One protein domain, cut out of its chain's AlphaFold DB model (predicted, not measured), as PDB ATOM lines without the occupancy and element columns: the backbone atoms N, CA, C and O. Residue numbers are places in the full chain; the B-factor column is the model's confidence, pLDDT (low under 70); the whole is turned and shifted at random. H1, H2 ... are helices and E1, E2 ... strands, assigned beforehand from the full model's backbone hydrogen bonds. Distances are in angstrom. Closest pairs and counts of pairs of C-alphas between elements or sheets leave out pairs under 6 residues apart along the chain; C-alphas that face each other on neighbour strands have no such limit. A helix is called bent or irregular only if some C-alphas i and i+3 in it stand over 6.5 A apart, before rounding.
ATOM      1  N   ASN A 569      70.881  22.608 136.236       79.44
ATOM      2  CA  ASN A 569      71.204  21.223 136.538       79.44
ATOM      3  C   ASN A 569      72.613  21.067 137.141       79.44
ATOM      4  O   ASN A 569      72.822  20.236 138.020       79.44
ATOM      5  N   ASP A 570      73.545  21.939 136.751       85.38
ATOM      6  CA  ASP A 570      74.934  21.921 137.225       85.38
ATOM      7  C   ASP A 570      75.116  22.582 138.605       85.38
ATOM      8  O   ASP A 570      76.216  22.605 139.162       85.38
ATOM      9  N   MET A 571      74.050  23.153 139.177       83.12
ATOM     10  CA  MET A 571      74.093  23.893 140.435       83.12
ATOM     11  C   MET A 571      73.266  23.195 141.523       83.12
ATOM     12  O   MET A 571      72.107  22.850 141.292       83.12
ATOM     13  N   PRO A 572      73.766  23.075 142.766       79.56
ATOM     14  CA  PRO A 572      72.931  22.690 143.899       79.56
ATOM     15  C   PRO A 572      71.751  23.655 144.078       79.56
ATOM     16  O   PRO A 572      71.925  24.869 143.977       79.56
ATOM     17  N   TYR A 573      70.568  23.147 144.437       76.19
ATOM     18  CA  TYR A 573      69.333  23.947 144.500       76.19
ATOM     19  C   TYR A 573      69.445  25.233 145.342       76.19
ATOM     20  O   TYR A 573      68.952  26.286 144.945       76.19
ATOM     21  N   HIS A 574      70.165  25.205 146.471       78.38
ATOM     22  CA  HIS A 574      70.383  26.414 147.276       78.38
ATOM     23  C   HIS A 574      71.153  27.512 146.513       78.38
ATOM     24  O   HIS A 574      70.866  28.694 146.695       78.38
ATOM     25  N   GLN A 575      72.093  27.142 145.637       85.69
ATOM     26  CA  GLN A 575      72.818  28.082 144.777       85.69
ATOM     27  C   GLN A 575      71.926  28.594 143.648       85.69
ATOM     28  O   GLN A 575      71.950  29.791 143.365       85.69
ATOM     29  N   GLN A 576      71.091  27.721 143.066       87.06
ATOM     30  CA  GLN A 576      70.076  28.124 142.085       87.06
ATOM     31  C   GLN A 576      69.174  29.217 142.679       87.06
ATOM     32  O   GLN A 576      69.017  30.288 142.092       87.06
ATOM     33  N   LEU A 577      68.664  29.006 143.899       85.06
ATOM     34  CA  LEU A 577      67.846  29.988 144.613       85.06
ATOM     35  C   LEU A 577      68.608  31.287 144.899       85.06
ATOM     36  O   LEU A 577      68.084  32.366 144.627       85.06
ATOM     37  N   GLN A 578      69.841  31.219 145.412       86.50
ATOM     38  CA  GLN A 578      70.654  32.415 145.671       86.50
ATOM     39  C   GLN A 578      70.901  33.245 144.405       86.50
ATOM     40  O   GLN A 578      70.845  34.477 144.455       86.50
ATOM     41  N   LEU A 579      71.164  32.583 143.275       90.50
ATOM     42  CA  LEU A 579      71.319  33.237 141.981       90.50
ATOM     43  C   LEU A 579      70.008  33.909 141.556       90.50
ATOM     44  O   LEU A 579      69.993  35.094 141.217       90.50
ATOM     45  N   ILE A 580      68.897  33.181 141.634       92.69
ATOM     46  CA  ILE A 580      67.578  33.653 141.204       92.69
ATOM     47  C   ILE A 580      67.067  34.821 142.052       92.69
ATOM     48  O   ILE A 580      66.603  35.811 141.494       92.69
ATOM     49  N   PHE A 581      67.241  34.798 143.376       90.19
ATOM     50  CA  PHE A 581      66.860  35.924 144.243       90.19
ATOM     51  C   PHE A 581      67.622  37.221 143.930       90.19
ATOM     52  O   PHE A 581      67.186  38.307 144.309       90.19
ATOM     53  N   ARG A 582      68.764  37.124 143.240       89.62
ATOM     54  CA  ARG A 582      69.597  38.262 142.818       89.62
ATOM     55  C   ARG A 582      69.470  38.561 141.323       89.62
ATOM     56  O   ARG A 582      70.160  39.444 140.815       89.62
ATOM     57  N   THR A 583      68.605  37.836 140.620       94.19
ATOM     58  CA  THR A 583      68.401  37.977 139.181       94.19
ATOM     59  C   THR A 583      67.342  39.038 138.911       94.19
ATOM     60  O   THR A 583      66.225  38.956 139.404       94.19
ATOM     61  N   GLY A 584      67.695  40.049 138.113       94.56
ATOM     62  CA  GLY A 584      66.738  41.054 137.645       94.56
ATOM     63  C   GLY A 584      65.975  40.595 136.401       94.56
ATOM     64  O   GLY A 584      64.764  40.757 136.320       94.56
ATOM     65  N   VAL A 585      66.669  39.996 135.432       96.38
ATOM     66  CA  VAL A 585      66.075  39.477 134.191       96.38
ATOM     67  C   VAL A 585      66.457  38.007 134.056       96.38
ATOM     68  O   VAL A 585      67.637  37.700 133.917       96.38
ATOM     69  N   LEU A 586      65.470  37.115 134.093       96.50
ATOM     70  CA  LEU A 586      65.638  35.691 133.817       96.50
ATOM     71  C   LEU A 586      65.293  35.423 132.353       96.50
ATOM     72  O   LEU A 586      64.193  35.747 131.915       96.50
ATOM     73  N   VAL A 587      66.215  34.819 131.609       95.06
ATOM     74  CA  VAL A 587      65.997  34.394 130.220       95.06
ATOM     75  C   VAL A 587      66.191  32.889 130.153       95.06
ATOM     76  O   VAL A 587      67.198  32.391 130.649       95.06
ATOM     77  N   GLY A 588      65.256  32.162 129.550       92.06
ATOM     78  CA  GLY A 588      65.369  30.709 129.444       92.06
ATOM     79  C   GLY A 588      64.492  30.125 128.349       92.06
ATOM     80  O   GLY A 588      63.477  30.711 127.977       92.06
ATOM     81  N   VAL A 589      64.886  28.961 127.837       89.38
ATOM     82  CA  VAL A 589      64.037  28.152 126.953       89.38
ATOM     83  C   VAL A 589      62.813  27.675 127.730       89.38
ATOM     84  O   VAL A 589      62.891  27.454 128.941       89.38
ATOM     85  N   HIS A 590      61.674  27.549 127.045       83.38
ATOM     86  CA  HIS A 590      60.484  26.911 127.598       83.38
ATOM     87  C   HIS A 590      60.856  25.583 128.279       83.38
ATOM     88  O   HIS A 590      61.288  24.645 127.613       83.38
ATOM     89  N   GLY A 591      60.714  25.512 129.604       80.81
ATOM     90  CA  GLY A 591      61.116  24.336 130.366       80.81
ATOM     91  C   GLY A 591      61.282  24.601 131.858       80.81
ATOM     92  O   GLY A 591      60.989  25.687 132.365       80.81
ATOM     93  N   ALA A 592      61.778  23.583 132.565       73.81
ATOM     94  CA  ALA A 592      61.854  23.561 134.024       73.81
ATOM     95  C   ALA A 592      62.664  24.721 134.625       73.81
ATOM     96  O   ALA A 592      62.312  25.216 135.692       73.81
ATOM     97  N   GLY A 593      63.687  25.232 133.933       82.31
ATOM     98  CA  GLY A 593      64.486  26.359 134.425       82.31
ATOM     99  C   GLY A 593      63.672  27.632 134.687       82.31
ATOM    100  O   GLY A 593      63.924  28.325 135.671       82.31
ATOM    101  N   LEU A 594      62.633  27.906 133.885       89.25
ATOM    102  CA  LEU A 594      61.784  29.096 134.042       89.25
ATOM    103  C   LEU A 594      60.849  29.033 135.262       89.25
ATOM    104  O   LEU A 594      60.274  30.054 135.641       89.25
ATOM    105  N   THR A 595      60.723  27.873 135.918       83.44
ATOM    106  CA  THR A 595      59.967  27.719 137.182       83.44
ATOM    107  C   THR A 595      60.555  28.572 138.301       83.44
ATOM    108  O   THR A 595      59.833  29.095 139.149       83.44
ATOM    109  N   HIS A 596      61.861  28.832 138.227       87.19
ATOM    110  CA  HIS A 596      62.557  29.753 139.108       87.19
ATOM    111  C   HIS A 596      62.066  31.199 138.999       87.19
ATOM    112  O   HIS A 596      62.283  31.984 139.921       87.19
ATOM    113  N   GLY A 597      61.348  31.555 137.927       87.69
ATOM    114  CA  GLY A 597      60.708  32.860 137.772       87.69
ATOM    115  C   GLY A 597      59.803  33.242 138.951       87.69
ATOM    116  O   GLY A 597      59.619  34.431 139.212       87.69
ATOM    117  N   TYR A 598      59.294  32.255 139.700       82.62
ATOM    118  CA  TYR A 598      58.548  32.466 140.942       82.62
ATOM    119  C   TYR A 598      59.371  33.134 142.053       82.62
ATOM    120  O   TYR A 598      58.843  33.942 142.814       82.62
ATOM    121  N   PHE A 599      60.658  32.793 142.157       85.81
ATOM    122  CA  PHE A 599      61.544  33.248 143.232       85.81
ATOM    123  C   PHE A 599      62.272  34.557 142.899       85.81
ATOM    124  O   PHE A 599      63.027  35.074 143.722       85.81
ATOM    125  N   LEU A 600      62.047  35.116 141.709       91.06
ATOM    126  CA  LEU A 600      62.563  36.431 141.353       91.06
ATOM    127  C   LEU A 600      61.996  37.517 142.287       91.06
ATOM    128  O   LEU A 600      60.828  37.425 142.678       91.06
ATOM    129  N   PRO A 601      62.759  38.586 142.593       89.94
ATOM    130  CA  PRO A 601      62.262  39.743 143.336       89.94
ATOM    131  C   PRO A 601      60.896  40.235 142.813       89.94
ATOM    132  O   PRO A 601      60.824  40.705 141.669       89.94
ATOM    133  N   PRO A 602      59.812  40.144 143.613       86.69
ATOM    134  CA  PRO A 602      58.464  40.457 143.149       86.69
ATOM    135  C   PRO A 602      58.319  41.911 142.701       86.69
ATOM    136  O   PRO A 602      58.796  42.831 143.373       86.69
ATOM    137  N   ALA A 603      57.619  42.107 141.584       88.62
ATOM    138  CA  ALA A 603      57.377  43.387 140.921       88.62
ATOM    139  C   ALA A 603      58.634  44.184 140.533       88.62
ATOM    140  O   ALA A 603      58.528  45.352 140.183       88.62
ATOM    141  N   GLN A 604      59.818  43.571 140.596       92.69
ATOM    142  CA  GLN A 604      61.104  44.218 140.310       92.69
ATOM    143  C   GLN A 604      61.914  43.462 139.258       92.69
ATOM    144  O   GLN A 604      63.009  43.895 138.909       92.69
ATOM    145  N   SER A 605      61.378  42.354 138.745       96.31
ATOM    146  CA  SER A 605      62.102  41.448 137.859       96.31
ATOM    147  C   SER A 605      61.371  41.229 136.539       96.31
ATOM    148  O   SER A 605      60.221  41.638 136.363       96.31
ATOM    149  N   ALA A 606      62.039  40.563 135.606       96.75
ATOM    150  CA  ALA A 606      61.504  40.200 134.306       96.75
ATOM    151  C   ALA A 606      61.807  38.737 133.967       96.75
ATOM    152  O   ALA A 606      62.864  38.222 134.330       96.75
ATOM    153  N   VAL A 607      60.902  38.098 133.229       96.44
ATOM    154  CA  VAL A 607      61.065  36.758 132.661       96.44
ATOM    155  C   VAL A 607      60.922  36.848 131.144       96.44
ATOM    156  O   VAL A 607      59.922  37.353 130.643       96.44
ATOM    157  N   LEU A 608      61.919  36.352 130.418       96.12
ATOM    158  CA  LEU A 608      61.892  36.198 128.969       96.12
ATOM    159  C   LEU A 608      61.892  34.714 128.633       96.12
ATOM    160  O   LEU A 608      62.865  34.007 128.910       96.12
ATOM    161  N   GLN A 609      60.801  34.247 128.039       94.44
ATOM    162  CA  GLN A 609      60.686  32.866 127.602       94.44
ATOM    163  C   GLN A 609      61.103  32.756 126.138       94.44
ATOM    164  O   GLN A 609      60.462  33.333 125.267       94.44
ATOM    165  N   LEU A 610      62.139  31.971 125.850       92.75
ATOM    166  CA  LEU A 610      62.443  31.567 124.481       92.75
ATOM    167  C   LEU A 610      61.474  30.441 124.104       92.75
ATOM    168  O   LEU A 610      61.548  29.338 124.659       92.75
ATOM    169  N   LEU A 611      60.547  30.731 123.192       90.50
ATOM    170  CA  LEU A 611      59.417  29.864 122.863       90.50
ATOM    171  C   LEU A 611      59.441  29.472 121.383       90.50
ATOM    172  O   LEU A 611      59.381  30.329 120.505       90.50
ATOM    173  N   GLY A 612      59.503  28.174 121.091       88.50
ATOM    174  CA  GLY A 612      59.417  27.693 119.711       88.50
ATOM    175  C   GLY A 612      58.007  27.896 119.145       88.50
ATOM    176  O   GLY A 612      57.025  27.781 119.878       88.50
ATOM    177  N   GLU A 613      57.871  28.159 117.844       83.94
ATOM    178  CA  GLU A 613      56.552  28.384 117.218       83.94
ATOM    179  C   GLU A 613      55.562  27.222 117.387       83.94
ATOM    180  O   GLU A 613      54.352  27.442 117.502       83.94
ATOM    181  N   SER A 614      56.061  25.982 117.426       78.88
ATOM    182  CA  SER A 614      55.250  24.790 117.704       78.88
ATOM    183  C   SER A 614      54.614  24.860 119.092       78.88
ATOM    184  O   SER A 614      53.446  24.512 119.268       78.88
ATOM    185  N   PHE A 615      55.361  25.384 120.059       77.12
ATOM    186  CA  PHE A 615      54.928  25.570 121.432       77.12
ATOM    187  C   PHE A 615      54.048  26.816 121.581       77.12
ATOM    188  O   PHE A 615      53.084  26.774 122.332       77.12
ATOM    189  N   ALA A 616      54.257  27.898 120.829       78.31
ATOM    190  CA  ALA A 616      53.447  29.121 120.950       78.31
ATOM    191  C   ALA A 616      51.921  28.896 120.836       78.31
ATOM    192  O   ALA A 616      51.130  29.652 121.396       78.31
ATOM    193  N   LYS A 617      51.491  27.825 120.156       73.75
ATOM    194  CA  LYS A 617      50.073  27.453 119.995       73.75
ATOM    195  C   LYS A 617      49.516  26.603 121.144       73.75
ATOM    196  O   LYS A 617      48.304  26.404 121.229       73.75
ATOM    197  N   VAL A 618      50.376  26.083 122.014       67.69
ATOM    198  CA  VAL A 618      49.995  25.227 123.139       67.69
ATOM    199  C   VAL A 618      49.692  26.112 124.339       67.69
ATOM    200  O   VAL A 618      50.577  26.684 124.967       67.69
ATOM    201  N   ALA A 619      48.415  26.202 124.697       58.91
ATOM    202  CA  ALA A 619      47.982  27.115 125.748       58.91
ATOM    203  C   ALA A 619      48.478  26.733 127.166       58.91
ATOM    204  O   ALA A 619      48.390  27.561 128.072       58.91
ATOM    205  N   ALA A 620      49.076  25.541 127.331       61.75
ATOM    206  CA  ALA A 620      49.847  25.129 128.513       61.75
ATOM    207  C   ALA A 620      51.020  26.073 128.835       61.75
ATOM    208  O   ALA A 620      51.466  26.167 129.978       61.75
ATOM    209  N   ASN A 621      51.499  26.816 127.839       66.88
ATOM    210  CA  ASN A 621      52.720  27.609 127.960       66.88
ATOM    211  C   ASN A 621      52.527  28.918 128.721       66.88
ATOM    212  O   ASN A 621      53.499  29.557 129.120       66.88
ATOM    213  N   ASN A 622      51.276  29.256 129.040       74.62
ATOM    214  CA  ASN A 622      50.946  30.395 129.880       74.62
ATOM    215  C   ASN A 622      51.388  30.227 131.342       74.62
ATOM    216  O   ASN A 622      51.278  31.192 132.095       74.62
ATOM    217  N   VAL A 623      51.887  29.056 131.768       75.00
ATOM    218  CA  VAL A 623      52.337  28.824 133.154       75.00
ATOM    219  C   VAL A 623      53.353  29.876 133.612       75.00
ATOM    220  O   VAL A 623      53.166  30.521 134.645       75.00
ATOM    221  N   PHE A 624      54.386  30.126 132.805       84.44
ATOM    222  CA  PHE A 624      55.468  31.050 133.149       84.44
ATOM    223  C   PHE A 624      55.012  32.502 133.094       84.44
ATOM    224  O   PHE A 624      55.352  33.292 133.977       84.44
ATOM    225  N   ARG A 625      54.158  32.826 132.115       85.25
ATOM    226  CA  ARG A 625      53.490  34.122 132.016       85.25
ATOM    227  C   ARG A 625      52.660  34.412 133.255       85.25
ATOM    228  O   ARG A 625      52.871  35.428 133.908       85.25
ATOM    229  N   ASN A 626      51.753  33.509 133.612       77.62
ATOM    230  CA  ASN A 626      50.865  33.658 134.761       77.62
ATOM    231  C   ASN A 626      51.650  33.770 136.068       77.62
ATOM    232  O   ASN A 626      51.311  34.592 136.917       77.62
ATOM    233  N   MET A 627      52.717  32.986 136.212       80.69
ATOM    234  CA  MET A 627      53.613  33.035 137.360       80.69
ATOM    235  C   MET A 627      54.322  34.388 137.477       80.69
ATOM    236  O   MET A 627      54.183  35.054 138.502       80.69
ATOM    237  N   ALA A 628      55.011  34.836 136.421       85.25
ATOM    238  CA  ALA A 628      55.709  36.121 136.405       85.25
ATOM    239  C   ALA A 628      54.735  37.285 136.649       85.25
ATOM    240  O   ALA A 628      54.923  38.101 137.554       85.25
ATOM    241  N   VAL A 629      53.626  37.308 135.909       81.62
ATOM    242  CA  VAL A 629      52.587  38.335 136.021       81.62
ATOM    243  C   VAL A 629      51.927  38.324 137.403       81.62
ATOM    244  O   VAL A 629      51.601  39.394 137.931       81.62
ATOM    245  N   GLY A 630      51.736  37.146 137.999       72.06
ATOM    246  CA  GLY A 630      51.139  36.950 139.319       72.06
ATOM    247  C   GLY A 630      51.945  37.597 140.444       72.06
ATOM    248  O   GLY A 630      51.359  38.220 141.334       72.06
ATOM    249  N   VAL A 631      53.277  37.547 140.359       79.12
ATOM    250  CA  VAL A 631      54.186  38.248 141.285       79.12
ATOM    251  C   VAL A 631      54.502  39.687 140.852       79.12
ATOM    252  O   VAL A 631      55.259  40.384 141.523       79.12
ATOM    253  N   GLY A 632      53.887  40.166 139.766       81.62
ATOM    254  CA  GLY A 632      54.039  41.529 139.249       81.62
ATOM    255  C   GLY A 632      55.277  41.754 138.380       81.62
ATOM    256  O   GLY A 632      55.568  42.899 138.051       81.62
ATOM    257  N   ASN A 633      55.998  40.694 138.019       90.94
ATOM    258  CA  ASN A 633      57.167  40.772 137.151       90.94
ATOM    259  C   ASN A 633      56.758  40.982 135.687       90.94
ATOM    260  O   ASN A 633      55.664  40.597 135.264       90.94
ATOM    261  N   PHE A 634      57.660  41.587 134.914       94.44
ATOM    262  CA  PHE A 634      57.515  41.698 133.466       94.44
ATOM    263  C   PHE A 634      57.659  40.323 132.815       94.44
ATOM    264  O   PHE A 634      58.448  39.494 133.270       94.44
ATOM    265  N   TYR A 635      56.909  40.089 131.745       94.69
ATOM    266  CA  TYR A 635      56.956  38.846 130.994       94.69
ATOM    267  C   TYR A 635      56.887  39.129 129.500       94.69
ATOM    268  O   TYR A 635      56.057  39.932 129.071       94.69
ATOM    269  N   GLU A 636      57.708  38.435 128.716       94.12
ATOM    270  CA  GLU A 636      57.635  38.480 127.260       94.12
ATOM    271  C   GLU A 636      58.090  37.153 126.635       94.12
ATOM    272  O   GLU A 636      59.112  36.586 127.033       94.12
ATOM    273  N   ASP A 637      57.339  36.681 125.637       92.81
ATOM    274  CA  ASP A 637      57.735  35.552 124.797       92.81
ATOM    275  C   ASP A 637      58.652  36.037 123.673       92.81
ATOM    276  O   ASP A 637      58.342  36.986 122.950       92.81
ATOM    277  N   VAL A 638      59.774  35.351 123.495       92.75
ATOM    278  CA  VAL A 638      60.701  35.548 122.385       92.75
ATOM    279  C   VAL A 638      60.600  34.329 121.485       92.75
ATOM    280  O   VAL A 638      61.121  33.256 121.801       92.75
ATOM    281  N   LEU A 639      59.892  34.498 120.371       90.12
ATOM    282  CA  LEU A 639      59.657  33.417 119.425       90.12
ATOM    283  C   LEU A 639      60.942  33.036 118.684       90.12
ATOM    284  O   LEU A 639      61.739  33.900 118.310       90.12
ATOM    285  N   TYR A 640      61.117  31.742 118.441       87.81
ATOM    286  CA  TYR A 640      62.162  31.232 117.559       87.81
ATOM    287  C   TYR A 640      61.609  30.217 116.553       87.81
ATOM    288  O   TYR A 640      60.671  29.467 116.844       87.81
ATOM    289  N   GLN A 641      62.195  30.221 115.354       84.62
ATOM    290  CA  GLN A 641      61.841  29.339 114.240       84.62
ATOM    291  C   GLN A 641      62.955  28.307 114.043       84.62
ATOM    292  O   GLN A 641      64.108  28.657 113.800       84.62
ATOM    293  N   GLY A 642      62.618  27.019 114.136       83.69
ATOM    294  CA  GLY A 642      63.610  25.945 114.046       83.69
ATOM    295  C   GLY A 642      64.595  25.972 115.219       83.69
ATOM    296  O   GLY A 642      64.174  25.938 116.370       83.69
ATOM    297  N   LEU A 643      65.897  26.011 114.921       77.00
ATOM    298  CA  LEU A 643      66.974  26.054 115.924       77.00
ATOM    299  C   LEU A 643      67.502  27.474 116.190       77.00
ATOM    300  O   LEU A 643      68.323  27.656 117.088       77.00
ATOM    301  N   ASP A 644      67.054  28.471 115.422       82.81
ATOM    302  CA  ASP A 644      67.612  29.821 115.457       82.81
ATOM    303  C   ASP A 644      66.652  30.806 116.135       82.81
ATOM    304  O   ASP A 644      65.508  31.001 115.719       82.81
ATOM    305  N   VAL A 645      67.147  31.478 117.176       82.88
ATOM    306  CA  VAL A 645      66.447  32.596 117.823       82.88
ATOM    307  C   VAL A 645      66.593  33.848 116.963       82.88
ATOM    308  O   VAL A 645      67.703  34.182 116.539       82.88
ATOM    309  N   ASP A 646      65.503  34.595 116.756       86.38
ATOM    310  CA  ASP A 646      65.598  35.939 116.183       86.38
ATOM    311  C   ASP A 646      66.381  36.845 117.142       86.38
ATOM    312  O   ASP A 646      65.861  37.384 118.120       86.38
ATOM    313  N   VAL A 647      67.668  37.022 116.848       89.25
ATOM    314  CA  VAL A 647      68.588  37.832 117.651       89.25
ATOM    315  C   VAL A 647      68.116  39.284 117.747       89.25
ATOM    316  O   VAL A 647      68.363  39.941 118.760       89.25
ATOM    317  N   THR A 648      67.450  39.811 116.716       90.94
ATOM    318  CA  THR A 648      66.949  41.191 116.727       90.94
ATOM    319  C   THR A 648      65.769  41.312 117.683       90.94
ATOM    320  O   THR A 648      65.779  42.188 118.554       90.94
ATOM    321  N   GLY A 649      64.806  40.393 117.582       90.25
ATOM    322  CA  GLY A 649      63.689  40.260 118.512       90.25
ATOM    323  C   GLY A 649      64.150  40.070 119.955       90.25
ATOM    324  O   GLY A 649      63.751  40.842 120.832       90.25
ATOM    325  N   LEU A 650      65.077  39.137 120.200       91.88
ATOM    326  CA  LEU A 650      65.643  38.884 121.527       91.88
ATOM    327  C   LEU A 650      66.316  40.132 122.109       91.88
ATOM    328  O   LEU A 650      66.066  40.484 123.258       91.88
ATOM    329  N   LYS A 651      67.139  40.844 121.328       91.88
ATOM    330  CA  LYS A 651      67.780  42.091 121.784       91.88
ATOM    331  C   LYS A 651      66.753  43.144 122.186       91.88
ATOM    332  O   LYS A 651      66.932  43.821 123.199       91.88
ATOM    333  N   ALA A 652      65.685  43.290 121.405       92.56
ATOM    334  CA  ALA A 652      64.622  44.237 121.708       92.56
ATOM    335  C   ALA A 652      63.857  43.853 122.990       92.56
ATOM    336  O   ALA A 652      63.604  44.725 123.822       92.56
ATOM    337  N   ALA A 653      63.550  42.565 123.175       94.75
ATOM    338  CA  ALA A 653      62.889  42.038 124.371       94.75
ATOM    339  C   ALA A 653      63.762  42.199 125.627       94.75
ATOM    340  O   ALA A 653      63.314  42.743 126.635       94.75
ATOM    341  N   VAL A 654      65.048  41.837 125.543       94.06
ATOM    342  CA  VAL A 654      66.036  42.042 126.617       94.06
ATOM    343  C   VAL A 654      66.126  43.512 127.000       94.06
ATOM    344  O   VAL A 654      66.073  43.835 128.186       94.06
ATOM    345  N   LYS A 655      66.182  44.421 126.019       92.50
ATOM    346  CA  LYS A 655      66.187  45.859 126.296       92.50
ATOM    347  C   LYS A 655      64.936  46.288 127.070       92.50
ATOM    348  O   LYS A 655      65.074  46.974 128.077       92.50
ATOM    349  N   ARG A 656      63.735  45.878 126.642       93.75
ATOM    350  CA  ARG A 656      62.474  46.198 127.344       93.75
ATOM    351  C   ARG A 656      62.445  45.648 128.771       93.75
ATOM    352  O   ARG A 656      62.069  46.372 129.691       93.75
ATOM    353  N   ALA A 657      62.893  44.411 128.960       95.44
ATOM    354  CA  ALA A 657      62.987  43.782 130.272       95.44
ATOM    355  C   ALA A 657      63.960  44.530 131.198       95.44
ATOM    356  O   ALA A 657      63.594  44.896 132.314       95.44
ATOM    357  N   MET A 658      65.175  44.830 130.728       93.56
ATOM    358  CA  MET A 658      66.152  45.636 131.472       93.56
ATOM    359  C   MET A 658      65.595  47.026 131.798       93.56
ATOM    360  O   MET A 658      65.786  47.544 132.901       93.56
ATOM    361  N   ASP A 659      64.872  47.617 130.848       89.94
ATOM    362  CA  ASP A 659      64.264  48.925 131.004       89.94
ATOM    363  C   ASP A 659      63.202  48.941 132.121       89.94
ATOM    364  O   ASP A 659      63.192  49.872 132.940       89.94
ATOM    365  N   PHE A 660      62.350  47.912 132.169       92.62
ATOM    366  CA  PHE A 660      61.370  47.679 133.229       92.62
ATOM    367  C   PHE A 660      62.052  47.470 134.586       92.62
ATOM    368  O   PHE A 660      61.803  48.227 135.523       92.62
ATOM    369  N   VAL A 661      62.971  46.504 134.675       93.19
ATOM    370  CA  VAL A 661      63.653  46.116 135.923       93.19
ATOM    371  C   VAL A 661      64.373  47.297 136.553       93.19
ATOM    372  O   VAL A 661      64.257  47.537 137.753       93.19
ATOM    373  N   SER A 662      65.084  48.073 135.739       90.31
ATOM    374  CA  SER A 662      65.770  49.270 136.210       90.31
ATOM    375  C   SER A 662      64.803  50.302 136.781       90.31
ATOM    376  O   SER A 662      65.105  50.895 137.818       90.31
ATOM    377  N   LYS A 663      63.655  50.524 136.131       87.69
ATOM    378  CA  LYS A 663      62.659  51.481 136.610       87.69
ATOM    379  C   LYS A 663      62.091  51.017 137.953       87.69
ATOM    380  O   LYS A 663      62.198  51.749 138.933       87.69
ATOM    381  N   GLU A 664      61.565  49.796 138.011       88.62
ATOM    382  CA  GLU A 664      60.905  49.268 139.209       88.62
ATOM    383  C   GLU A 664      61.878  49.105 140.388       88.62
ATOM    384  O   GLU A 664      61.552  49.486 141.511       88.62
ATOM    385  N   SER A 665      63.112  48.646 140.143       86.31
ATOM    386  CA  SER A 665      64.154  48.559 141.179       86.31
ATOM    387  C   SER A 665      64.548  49.939 141.713       86.31
ATOM    388  O   SER A 665      64.717  50.110 142.920       86.31
ATOM    389  N   THR A 666      64.669  50.946 140.839       83.94
ATOM    390  CA  THR A 666      64.974  52.327 141.254       83.94
ATOM    391  C   THR A 666      63.836  52.904 142.090       83.94
ATOM    392  O   THR A 666      64.067  53.458 143.164       83.94
ATOM    393  N   GLU A 667      62.591  52.739 141.638       85.50
ATOM    394  CA  GLU A 667      61.413  53.171 142.389       85.50
ATOM    395  C   GLU A 667      61.307  52.476 143.748       85.50
ATOM    396  O   GLU A 667      61.007  53.128 144.750       85.50
ATOM    397  N   ALA A 668      61.560  51.166 143.799       82.25
ATOM    398  CA  ALA A 668      61.575  50.403 145.037       82.25
ATOM    399  C   ALA A 668      62.658  50.928 145.987       82.25
ATOM    400  O   ALA A 668      62.359  51.203 147.145       82.25
ATOM    401  N   GLN A 669      63.884  51.162 145.511       80.50
ATOM    402  CA  GLN A 669      64.960  51.743 146.325       80.50
ATOM    403  C   GLN A 669      64.600  53.127 146.879       80.50
ATOM    404  O   GLN A 669      64.838  53.396 148.057       80.50
ATOM    405  N   LEU A 670      63.980  53.989 146.066       80.38
ATOM    406  CA  LEU A 670      63.515  55.305 146.511       80.38
ATOM    407  C   LEU A 670      62.436  55.181 147.598       80.38
ATOM    408  O   LEU A 670      62.532  55.848 148.629       80.38
ATOM    409  N   LYS A 671      61.458  54.282 147.411       80.50
ATOM    410  CA  LYS A 671      60.391  53.995 148.389       80.50
ATOM    411  C   LYS A 671      60.941  53.378 149.687       80.50
ATOM    412  O   LYS A 671      60.456  53.700 150.768       80.50
ATOM    413  N   HIS A 672      61.959  52.522 149.592       69.31
ATOM    414  CA  HIS A 672      62.547  51.775 150.712       69.31
ATOM    415  C   HIS A 672      63.714  52.480 151.416       69.31
ATOM    416  O   HIS A 672      64.291  51.917 152.349       69.31
ATOM    417  N   SER A 673      64.015  53.733 151.065       53.34
ATOM    418  CA  SER A 673      65.017  54.567 151.750       53.34
ATOM    419  C   SER A 673      64.719  54.850 153.239       53.34
ATOM    420  O   SER A 673      65.560  55.430 153.920       53.34
TER     421      SER A 673
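What this domain is: This is residues 569 to 673 of the 702 residues of an uncharacterized protein of Tetrabaena socialis (UniProt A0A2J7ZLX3). A small three-stranded parallel sheet is sandwiched between helices: the long helix H5 covers one face and runs on past the sheet with its later residues, while H2 and H4 lie side by side over the other face. H1 is off the sheet and packs on H2, and the short H3 follows the end of E2. The printed part has 105 residues, with five named helices and three named strands in the order H1 E1 H2 E2 H3 H4 E3 H5; the sheet order is E1, E2, E3 and the class is mixed, helices and strands. It is compact, with a radius of gyration of the C-alphas of 14.1 A, and spans 47 by 31 by 23 A, only just elongated.

How they stand to each other: In the sheet, E2, residues 606 to 612, is the inner strand between the edge strands E1, residues 585 to 589, and E3, residues 634 to 641. E1 and E2 are parallel at 16 degrees, with N 586 and O 606 2.8 A apart, within hydrogen-bond range. E2 and E3 are parallel at 21 degrees, with N 638 and O 609 2.8 A apart, within hydrogen-bond range. H5, residues 647 to 671, is on one face, over E2 and E3 at a height over the sheet of 7.9 A, along the strands at 5 degrees to E2 on the local plane; its closest C-alphas to E2 are those of Ala 657 and Ala 606, 5.6 A. On the opposite face, making three layers with helices on both faces of the sheet, are H2, residues 592 to 599, and H4, residues 619 to 630, each at a height over the sheet of 9.2 A. H2 and H4 touch, H4 with residues 624 to 628 alone, at a shallow tilt of 24 degrees, the same way; the closest C-alphas are those of Gly 597 and Ala 628, 6.1 A. H3, residues 613 to 616, is on the same face as H4, over E3. E1, H2, E2 and E2, H3 H4, E3 are strand-helix-strand units, two parallel neighbour strands with helices between, each with a right-handed crossover. H1, residues 573 to 581, is not on the sheet; it touches H2 at a steep tilt of 57 degrees, the closest C-alphas being those of Phe 581 and Phe 599, 6.0 A. Every O i to N i+4 pair is within hydrogen-bond range in H1 and H5; H4 has 5 of 8, H2 has 0 of 4 but 5 of 5 O i to N i+3 pairs, and H3 is too short for an O i to N i+4 pair.

Where its parts are: H1 begins at C-alpha 573 (69.333, 23.947, 144.500). E3 measures 23.3 A, E2 19.3 A and H4 17.1 A; H4 is irregular, only just, with C-alphas 621 and 624 6.8 A apart. H5 measures 35.7 A and ends at C-alpha 671 (60.391, 53.995, 148.389).

The domain as a whole: The two C-alphas farthest apart are those of Gly 642 and Ser 673, 47.4 A. The printed part has no cut and no long link. Mean pLDDT of the printed part is 85.7; residues 618 to 621 and 672 to 673 are under 70.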